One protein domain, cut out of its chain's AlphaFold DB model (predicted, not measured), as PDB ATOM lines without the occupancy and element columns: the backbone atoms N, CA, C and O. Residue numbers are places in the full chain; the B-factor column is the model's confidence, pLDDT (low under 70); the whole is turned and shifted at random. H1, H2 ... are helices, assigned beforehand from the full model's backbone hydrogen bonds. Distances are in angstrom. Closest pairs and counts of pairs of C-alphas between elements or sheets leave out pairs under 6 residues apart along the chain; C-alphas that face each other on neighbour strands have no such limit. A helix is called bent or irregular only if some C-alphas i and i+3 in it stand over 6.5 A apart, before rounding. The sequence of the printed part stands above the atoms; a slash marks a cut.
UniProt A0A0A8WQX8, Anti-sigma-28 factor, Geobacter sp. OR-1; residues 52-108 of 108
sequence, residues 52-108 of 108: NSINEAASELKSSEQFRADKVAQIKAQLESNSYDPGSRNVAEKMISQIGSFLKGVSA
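Overview. This is residues 52 to 108 of the 108 residues of the protein "Anti-sigma-28 factor" of Geobacter sp. OR-1 (UniProt A0A0A8WQX8). Picture an open, flat U made of separate helices: H1 makes one arm, H2 stands across the closed end, and the longer H3 makes the other arm and runs back toward the open end. The middle of the U is empty, and no helix touches another. The printed part has 57 residues, with three named helices in the order H1, H2, H3 along the chain and no named strand, and its class is all helix. The whole is extended, with a radius of gyration of the C-alphas of 16.7 A, and the C-alphas span 46 by 29 by 12 A.

Along the chain. Find C-alpha 52, of Asn 52, at (154.579, 201.515, 108.006); here H1 begins, and it runs through residues 52 to 63, 16.0 A from first to last C-alpha. Go on past the five residues between them to C-alpha 69 at (169.952, 177.516, 118.846), where H2 begins; it takes residues 69 to 80 and is 16.4 A long from first to last C-alpha. After seven more residues you come to Ser 88, the first residue of H3, which holds residues 88 to 106 and measures 27.1 A from first to last C-alpha. H3 is the longest helix, with 19 residues, and it ends at C-alpha 106 at (175.311, 208.715, 100.927). None of the three helices is bent or irregular.

Arrangement. Begin at H1 and look for neighbours: H1 and H2 are apart, with no C-alpha of the one within 8 A of the other, though a tight link of five residues joins them. H2 and H3 are apart too, with no C-alpha of the one within 8 A of the other, and a short link of seven residues joins them. H1 and H3 are also apart. Look next at residues 52 to 73, residues 77 to 82 and residues 86 to 108: these stand free, with no C-alpha 8 or more residues away along the chain within 10 A. In the backbones of H1, H2 and H3, every O i to N i+4 pair is within hydrogen-bond range.

Size, cuts and confidence. The two C-alphas farthest apart are those of Ser 81 and Ala 108, at 46.1 A. From the first printed C-alpha, of Asn 52, to the last, of Ala 108, the distance is 21.8 A. The printed part has no cut, and neither of its two links between helices is long. Ala 108 is the chain's last residue. In the B-factor column you will find a mean pLDDT of the printed part of 83.1; the model's confidence is low, under 70, at residues 62 to 66 and residues 104 to 108.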
ATOM      1  N   ASN A  52     154.405 201.743 106.568       86.75
ATOM      2  CA  ASN A  52     154.579 201.515 108.006       86.75
ATOM      3  C   ASN A  52     154.068 200.133 108.422       86.75
ATOM      4  O   ASN A  52     154.808 199.391 109.059       86.75
ATOM      5  N   SER A  53     152.876 199.728 107.973       84.38
ATOM      6  CA  SER A  53     152.330 198.403 108.295       84.38
ATOM      7  C   SER A  53     153.203 197.253 107.778       84.38
ATOM      8  O   SER A  53     153.393 196.257 108.472       84.38
ATOM      9  N   ILE A  54     153.780 197.383 106.576       86.00
ATOM     10  CA  ILE A  54     154.731 196.388 106.050       86.00
ATOM     11  C   ILE A  54     156.012 196.361 106.891       86.00
ATOM     12  O   ILE A  54     156.555 195.286 107.141       86.00
ATOM     13  N   ASN A  55     156.509 197.524 107.319       86.06
ATOM     14  CA  ASN A  55     157.714 197.611 108.140       86.06
ATOM     15  C   ASN A  55     157.506 196.974 109.522       86.06
ATOM     16  O   ASN A  55     158.357 196.204 109.966       86.06
ATOM     17  N   GLU A  56     156.365 197.236 110.157       85.06
ATOM     18  CA  GLU A  56     155.970 196.638 111.436       85.06
ATOM     19  C   GLU A  56     155.851 195.117 111.313       85.06
ATOM     20  O   GLU A  56     156.554 194.398 112.020       85.06
ATOM     21  N   ALA A  57     155.099 194.614 110.329       78.31
ATOM     22  CA  ALA A  57     154.972 193.174 110.093       78.31
ATOM     23  C   ALA A  57     156.325 192.503 109.780       78.31
ATOM     24  O   ALA A  57     156.616 191.403 110.254       78.31
ATOM     25  N   ALA A  58     157.195 193.164 109.007       80.69
ATOM     26  CA  ALA A  58     158.543 192.669 108.730       80.69
ATOM     27  C   ALA A  58     159.437 192.680 109.981       80.69
ATOM     28  O   ALA A  58     160.288 191.805 110.137       80.69
ATOM     29  N   SER A  59     159.260 193.661 110.864       75.62
ATOM     30  CA  SER A  59     159.996 193.777 112.124       75.62
ATOM     31  C   SER A  59     159.530 192.746 113.145       75.62
ATOM     32  O   SER A  59     160.365 192.153 113.823       75.62
ATOM     33  N   GLU A  60     158.234 192.455 113.207       73.06
ATOM     34  CA  GLU A  60     157.665 191.359 113.997       73.06
ATOM     35  C   GLU A  60     158.114 189.994 113.470       73.06
ATOM     36  O   GLU A  60     158.474 189.115 114.251       73.06
ATOM     37  N   LEU A  61     158.199 189.817 112.146       70.44
ATOM     38  CA  LEU A  61     158.735 188.594 111.548       70.44
ATOM     39  C   LEU A  61     160.235 188.412 111.838       70.44
ATOM     40  O   LEU A  61     160.681 187.306 112.125       70.44
ATOM     41  N   LYS A  62     161.017 189.497 111.813       67.38
ATOM     42  CA  LYS A  62     162.430 189.479 112.237       67.38
ATOM     43  C   LYS A  62     162.583 189.232 113.736       67.38
ATOM     44  O   LYS A  62     163.477 188.506 114.143       67.38
ATOM     45  N   SER A  63     161.719 189.817 114.560       61.00
ATOM     46  CA  SER A  63     161.746 189.642 116.020       61.00
ATOM     47  C   SER A  63     161.246 188.258 116.441       61.00
ATOM     48  O   SER A  63     161.649 187.742 117.479       61.00
ATOM     49  N   SER A  64     160.407 187.640 115.608       60.78
ATOM     50  CA  SER A  64     160.009 186.237 115.698       60.78
ATOM     51  C   SER A  64     160.946 185.296 114.941       60.78
ATOM     52  O   SER A  64     160.623 184.110 114.838       60.78
ATOM     53  N   GLU A  65     162.126 185.752 114.475       62.09
ATOM     54  CA  GLU A  65     163.238 184.832 114.220       62.09
ATOM     55  C   GLU A  65     163.608 184.190 115.556       62.09
ATOM     56  O   GLU A  65     164.500 184.622 116.284       62.09
ATOM     57  N   GLN A  66     162.861 183.135 115.873       64.62
ATOM     58  CA  GLN A  66     163.099 182.194 116.938       64.62
ATOM     59  C   GLN A  66     164.594 181.915 116.924       64.62
ATOM     60  O   GLN A  66     165.110 181.426 115.916       64.62
ATOM     61  N   PHE A  67     165.292 182.279 118.000       71.44
ATOM     62  CA  PHE A  67     166.720 182.026 118.120       71.44
ATOM     63  C   PHE A  67     166.974 180.556 117.770       71.44
ATOM     64  O   PHE A  67     166.583 179.652 118.509       71.44
ATOM     65  N   ARG A  68     167.568 180.308 116.595       83.88
ATOM     66  CA  ARG A  68     167.770 178.950 116.073       83.88
ATOM     67  C   ARG A  68     169.012 178.362 116.719       83.88
ATOM     68  O   ARG A  68     170.042 178.211 116.060       83.88
ATOM     69  N   ALA A  69     168.894 178.072 118.013       84.19
ATOM     70  CA  ALA A  69     169.952 177.516 118.846       84.19
ATOM     71  C   ALA A  69     170.628 176.318 118.166       84.19
ATOM     72  O   ALA A  69     171.855 176.239 118.154       84.19
ATOM     73  N   ASP A  70     169.845 175.462 117.503       85.62
ATOM     74  CA  ASP A  70     170.336 174.282 116.783       85.62
ATOM     75  C   ASP A  70     171.292 174.644 115.641       85.62
ATOM     76  O   ASP A  70     172.361 174.050 115.497       85.62
ATOM     77  N   LYS A  71     170.957 175.671 114.848       90.38
ATOM     78  CA  LYS A  71     171.819 176.128 113.744       90.38
ATOM     79  C   LYS A  71     173.097 176.772 114.265       90.38
ATOM     80  O   LYS A  71     174.162 176.583 113.684       90.38
ATOM     81  N   VAL A  72     173.000 177.511 115.369       91.44
ATOM     82  CA  VAL A  72     174.171 178.105 116.024       91.44
ATOM     83  C   VAL A  72     175.089 177.011 116.570       91.44
ATOM     84  O   VAL A  72     176.299 177.088 116.373       91.44
ATOM     85  N   ALA A  73     174.535 175.979 117.211       92.75
ATOM     86  CA  ALA A  73     175.301 174.839 117.709       92.75
ATOM     87  C   ALA A  73     175.997 174.077 116.569       92.75
ATOM     88  O   ALA A  73     177.181 173.766 116.676       92.75
ATOM     89  N   GLN A  74     175.303 173.855 115.449       92.69
ATOM     90  CA  GLN A  74     175.879 173.217 114.264       92.69
ATOM     91  C   GLN A  74     177.061 174.012 113.688       92.69
ATOM     92  O   GLN A  74     178.109 173.434 113.404       92.69
ATOM     93  N   ILE A  75     176.916 175.332 113.541       94.19
ATOM     94  CA  ILE A  75     177.994 176.196 113.035       94.19
ATOM     95  C   ILE A  75     179.178 176.209 114.010       94.19
ATOM     96  O   ILE A  75     180.325 176.129 113.574       94.19
ATOM     97  N   LYS A  76     178.921 176.252 115.325       93.56
ATOM     98  CA  LYS A  76     179.979 176.162 116.345       93.56
ATOM     99  C   LYS A  76     180.767 174.860 116.231       93.56
ATOM    100  O   LYS A  76     181.989 174.912 116.210       93.56
ATOM    101  N   ALA A  77     180.089 173.724 116.073       95.75
ATOM    102  CA  ALA A  77     180.753 172.435 115.900       95.75
ATOM    103  C   ALA A  77     181.639 172.398 114.639       95.75
ATOM    104  O   ALA A  77     182.764 171.909 114.687       95.75
ATOM    105  N   GLN A  78     181.168 172.964 113.520       95.38
ATOM    106  CA  GLN A  78     181.964 173.072 112.287       95.38
ATOM    107  C   GLN A  78     183.176 173.999 112.445       95.38
ATOM    108  O   GLN A  78     184.210 173.783 111.812       95.38
ATOM    109  N   LEU A  79     183.057 175.038 113.274       94.62
ATOM    110  CA  LEU A  79     184.157 175.945 113.579       94.62
ATOM    111  C   LEU A  79     185.218 175.253 114.445       94.62
ATOM    112  O   LEU A  79     186.401 175.325 114.124       94.62
ATOM    113  N   GLU A  80     184.798 174.533 115.489       95.31
ATOM    114  CA  GLU A  80     185.687 173.729 116.341       95.31
ATOM    115  C   GLU A  80     186.414 172.638 115.541       95.31
ATOM    116  O   GLU A  80     187.600 172.389 115.758       95.31
ATOM    117  N   SER A  81     185.739 172.035 114.557       96.25
ATOM    118  CA  SER A  81     186.336 171.041 113.660       96.25
ATOM    119  C   SER A  81     187.155 171.643 112.507       96.25
ATOM    120  O   SER A  81     187.608 170.895 111.639       96.25
ATOM    121  N   ASN A  82     187.326 172.973 112.448       92.69
ATOM    122  CA  ASN A  82     187.954 173.702 111.333       92.69
ATOM    123  C   ASN A  82     187.376 173.354 109.943       92.69
ATOM    124  O   ASN A  82     188.056 173.464 108.927       92.69
ATOM    125  N   SER A  83     186.121 172.905 109.886       93.38
ATOM    126  CA  SER A  83     185.435 172.498 108.648       93.38
ATOM    127  C   SER A  83     184.401 173.525 108.182       93.38
ATOM    128  O   SER A  83     183.706 173.305 107.193       93.38
ATOM    129  N   TYR A  84     184.261 174.630 108.911       93.56
ATOM    130  CA  TYR A  84     183.397 175.732 108.527       93.56
ATOM    131  C   TYR A  84     184.029 176.541 107.389       93.56
ATOM    132  O   TYR A  84     185.055 177.190 107.582       93.56
ATOM    133  N   ASP A  85     183.382 176.544 106.224       93.06
ATOM    134  CA  ASP A  85     183.715 177.420 105.100       93.06
ATOM    135  C   ASP A  85     182.492 178.285 104.745       93.06
ATOM    136  O   ASP A  85     181.485 177.760 104.262       93.06
ATOM    137  N   PRO A  86     182.538 179.611 104.974       88.38
ATOM    138  CA  PRO A  86     181.456 180.515 104.587       88.38
ATOM    139  C   PRO A  86     181.395 180.784 103.069       88.38
ATOM    140  O   PRO A  86     180.483 181.476 102.614       88.38
ATOM    141  N   GLY A  87     182.347 180.274 102.283       93.25
ATOM    142  CA  GLY A  87     182.447 180.481 100.844       93.25
ATOM    143  C   GLY A  87     182.929 181.891 100.510       93.25
ATOM    144  O   GLY A  87     182.133 182.822 100.370       93.25
ATOM    145  N   SER A  88     184.238 182.056 100.304       90.69
ATOM    146  CA  SER A  88     184.906 183.356 100.097       90.69
ATOM    147  C   SER A  88     184.253 184.233  99.024       90.69
ATOM    148  O   SER A  88     184.170 185.451  99.170       90.69
ATOM    149  N   ARG A  89     183.739 183.615  97.953       93.75
ATOM    150  CA  ARG A  89     183.015 184.313  96.885       93.75
ATOM    151  C   ARG A  89     181.704 184.929  97.376       93.75
ATOM    152  O   ARG A  89     181.440 186.090  97.088       93.75
ATOM    153  N   ASN A  90     180.912 184.176  98.138       92.69
ATOM    154  CA  ASN A  90     179.646 184.657  98.690       92.69
ATOM    155  C   ASN A  90     179.885 185.809  99.673       92.69
ATOM    156  O   ASN A  90     179.186 186.822  99.639       92.69
ATOM    157  N   VAL A  91     180.926 185.677 100.501       93.94
ATOM    158  CA  VAL A  91     181.362 186.733 101.422       93.94
ATOM    159  C   VAL A  91     181.729 188.005 100.651       93.94
ATOM    160  O   VAL A  91     181.222 189.078 100.977       93.94
ATOM    161  N   ALA A  92     182.537 187.893  99.594       93.50
ATOM    162  CA  ALA A  92     182.925 189.031  98.763       93.50
ATOM    163  C   ALA A  92     181.721 189.692  98.067       93.50
ATOM    164  O   ALA A  92     181.577 190.914  98.105       93.50
ATOM    165  N   GLU A  93     180.817 188.898  97.486       93.81
ATOM    166  CA  GLU A  93     179.592 189.394  96.844       93.81
ATOM    167  C   GLU A  93     178.702 190.162  97.839       93.81
ATOM    168  O   GLU A  93     178.183 191.237  97.515       93.81
ATOM    169  N   LYS A  94     178.573 189.670  99.078       93.88
ATOM    170  CA  LYS A  94     177.831 190.356 100.148       93.88
ATOM    171  C   LYS A  94     178.508 191.650 100.593       93.88
ATOM    172  O   LYS A  94     177.813 192.652 100.745       93.88
ATOM    173  N   MET A  95     179.833 191.657 100.751       92.50
ATOM    174  CA  MET A  95     180.588 192.870 101.087       92.50
ATOM    175  C   MET A  95     180.398 193.955 100.025       92.50
ATOM    176  O   MET A  95     180.055 195.086 100.361       92.50
ATOM    177  N   ILE A  96     180.545 193.605  98.743       93.19
ATOM    178  CA  ILE A  96     180.341 194.541  97.626       93.19
ATOM    179  C   ILE A  96     178.897 195.051  97.612       93.19
ATOM    180  O   ILE A  96     178.675 196.249  97.460       93.19
ATOM    181  N   SER A  97     177.917 194.170  97.823       91.38
ATOM    182  CA  SER A  97     176.500 194.554  97.884       91.38
ATOM    183  C   SER A  97     176.220 195.542  99.020       91.38
ATOM    184  O   SER A  97     175.500 196.523  98.834       91.38
ATOM    185  N   GLN A  98     176.818 195.318 100.191       88.88
ATOM    186  CA  GLN A  98     176.646 196.177 101.360       88.88
ATOM    187  C   GLN A  98     177.333 197.537 101.173       88.88
ATOM    188  O   GLN A  98     176.731 198.569 101.470       88.88
ATOM    189  N   ILE A  99     178.544 197.559 100.604       85.94
ATOM    190  CA  ILE A  99     179.263 198.794 100.252       85.94
ATOM    191  C   ILE A  99     178.500 199.572  99.172       85.94
ATOM    192  O   ILE A  99     178.289 200.772  99.315       85.94
ATOM    193  N   GLY A 100     178.020 198.902  98.122       82.38
ATOM    194  CA  GLY A 100     177.226 199.530  97.063       82.38
ATOM    195  C   GLY A 100     175.928 200.148  97.588       82.38
ATOM    196  O   GLY A 100     175.570 201.258  97.198       82.38
ATOM    197  N   SER A 101     175.256 199.476  98.530       77.50
ATOM    198  CA  SER A 101     174.081 200.027  99.214       77.50
ATOM    199  C   SER A 101     174.425 201.244 100.076       77.50
ATOM    200  O   SER A 101     173.662 202.207 100.094       77.50
ATOM    201  N   PHE A 102     175.558 201.215 100.783       74.44
ATOM    202  CA  PHE A 102     176.017 202.327 101.615       74.44
ATOM    203  C   PHE A 102     176.343 203.566 100.770       74.44
ATOM    204  O   PHE A 102     175.867 204.660 101.063       74.44
ATOM    205  N   LEU A 103     177.065 203.389  99.662       72.69
ATOM    206  CA  LEU A 103     177.418 204.483  98.753       72.69
ATOM    207  C   LEU A 103     176.190 205.087  98.055       72.69
ATOM    208  O   LEU A 103     176.123 206.301  97.877       72.69
ATOM    209  N   LYS A 104     175.185 204.269  97.713       69.31
ATOM    210  CA  LYS A 104     173.926 204.757  97.127       69.31
ATOM    211  C   LYS A 104     173.085 205.577  98.118       69.31
ATOM    212  O   LYS A 104     172.356 206.459  97.683       69.31
ATOM    213  N   GLY A 105     173.191 205.301  99.420       58.81
ATOM    214  CA  GLY A 105     172.509 206.062 100.475       58.81
ATOM    215  C   GLY A 105     173.201 207.374 100.869       58.81
ATOM    216  O   GLY A 105     172.534 208.270 101.365       58.81
ATOM    217  N   VAL A 106     174.514 207.501 100.633       61.53
ATOM    218  CA  VAL A 106     175.311 208.715 100.927       61.53
ATOM    219  C   VAL A 106     175.224 209.763  99.807       61.53
ATOM    220  O   VAL A 106     175.555 210.922 100.023       61.53
ATOM    221  N   SER A 107     174.765 209.381  98.614       54.41
ATOM    222  CA  SER A 107     174.663 210.282  97.458       54.41
ATOM    223  C   SER A 107     173.313 211.017  97.342       54.41
ATOM    224  O   SER A 107     172.988 211.474  96.243       54.41
ATOM    225  N   ALA A 108     172.531 211.096  98.423       45.03
ATOM    226  CA  ALA A 108     171.268 211.838  98.487       45.03
ATOM    227  C   ALA A 108     171.466 213.219  99.124       45.03
ATOM    228  O   ALA A 108     172.176 213.286 100.152       45.03
TER     229      ALA A 108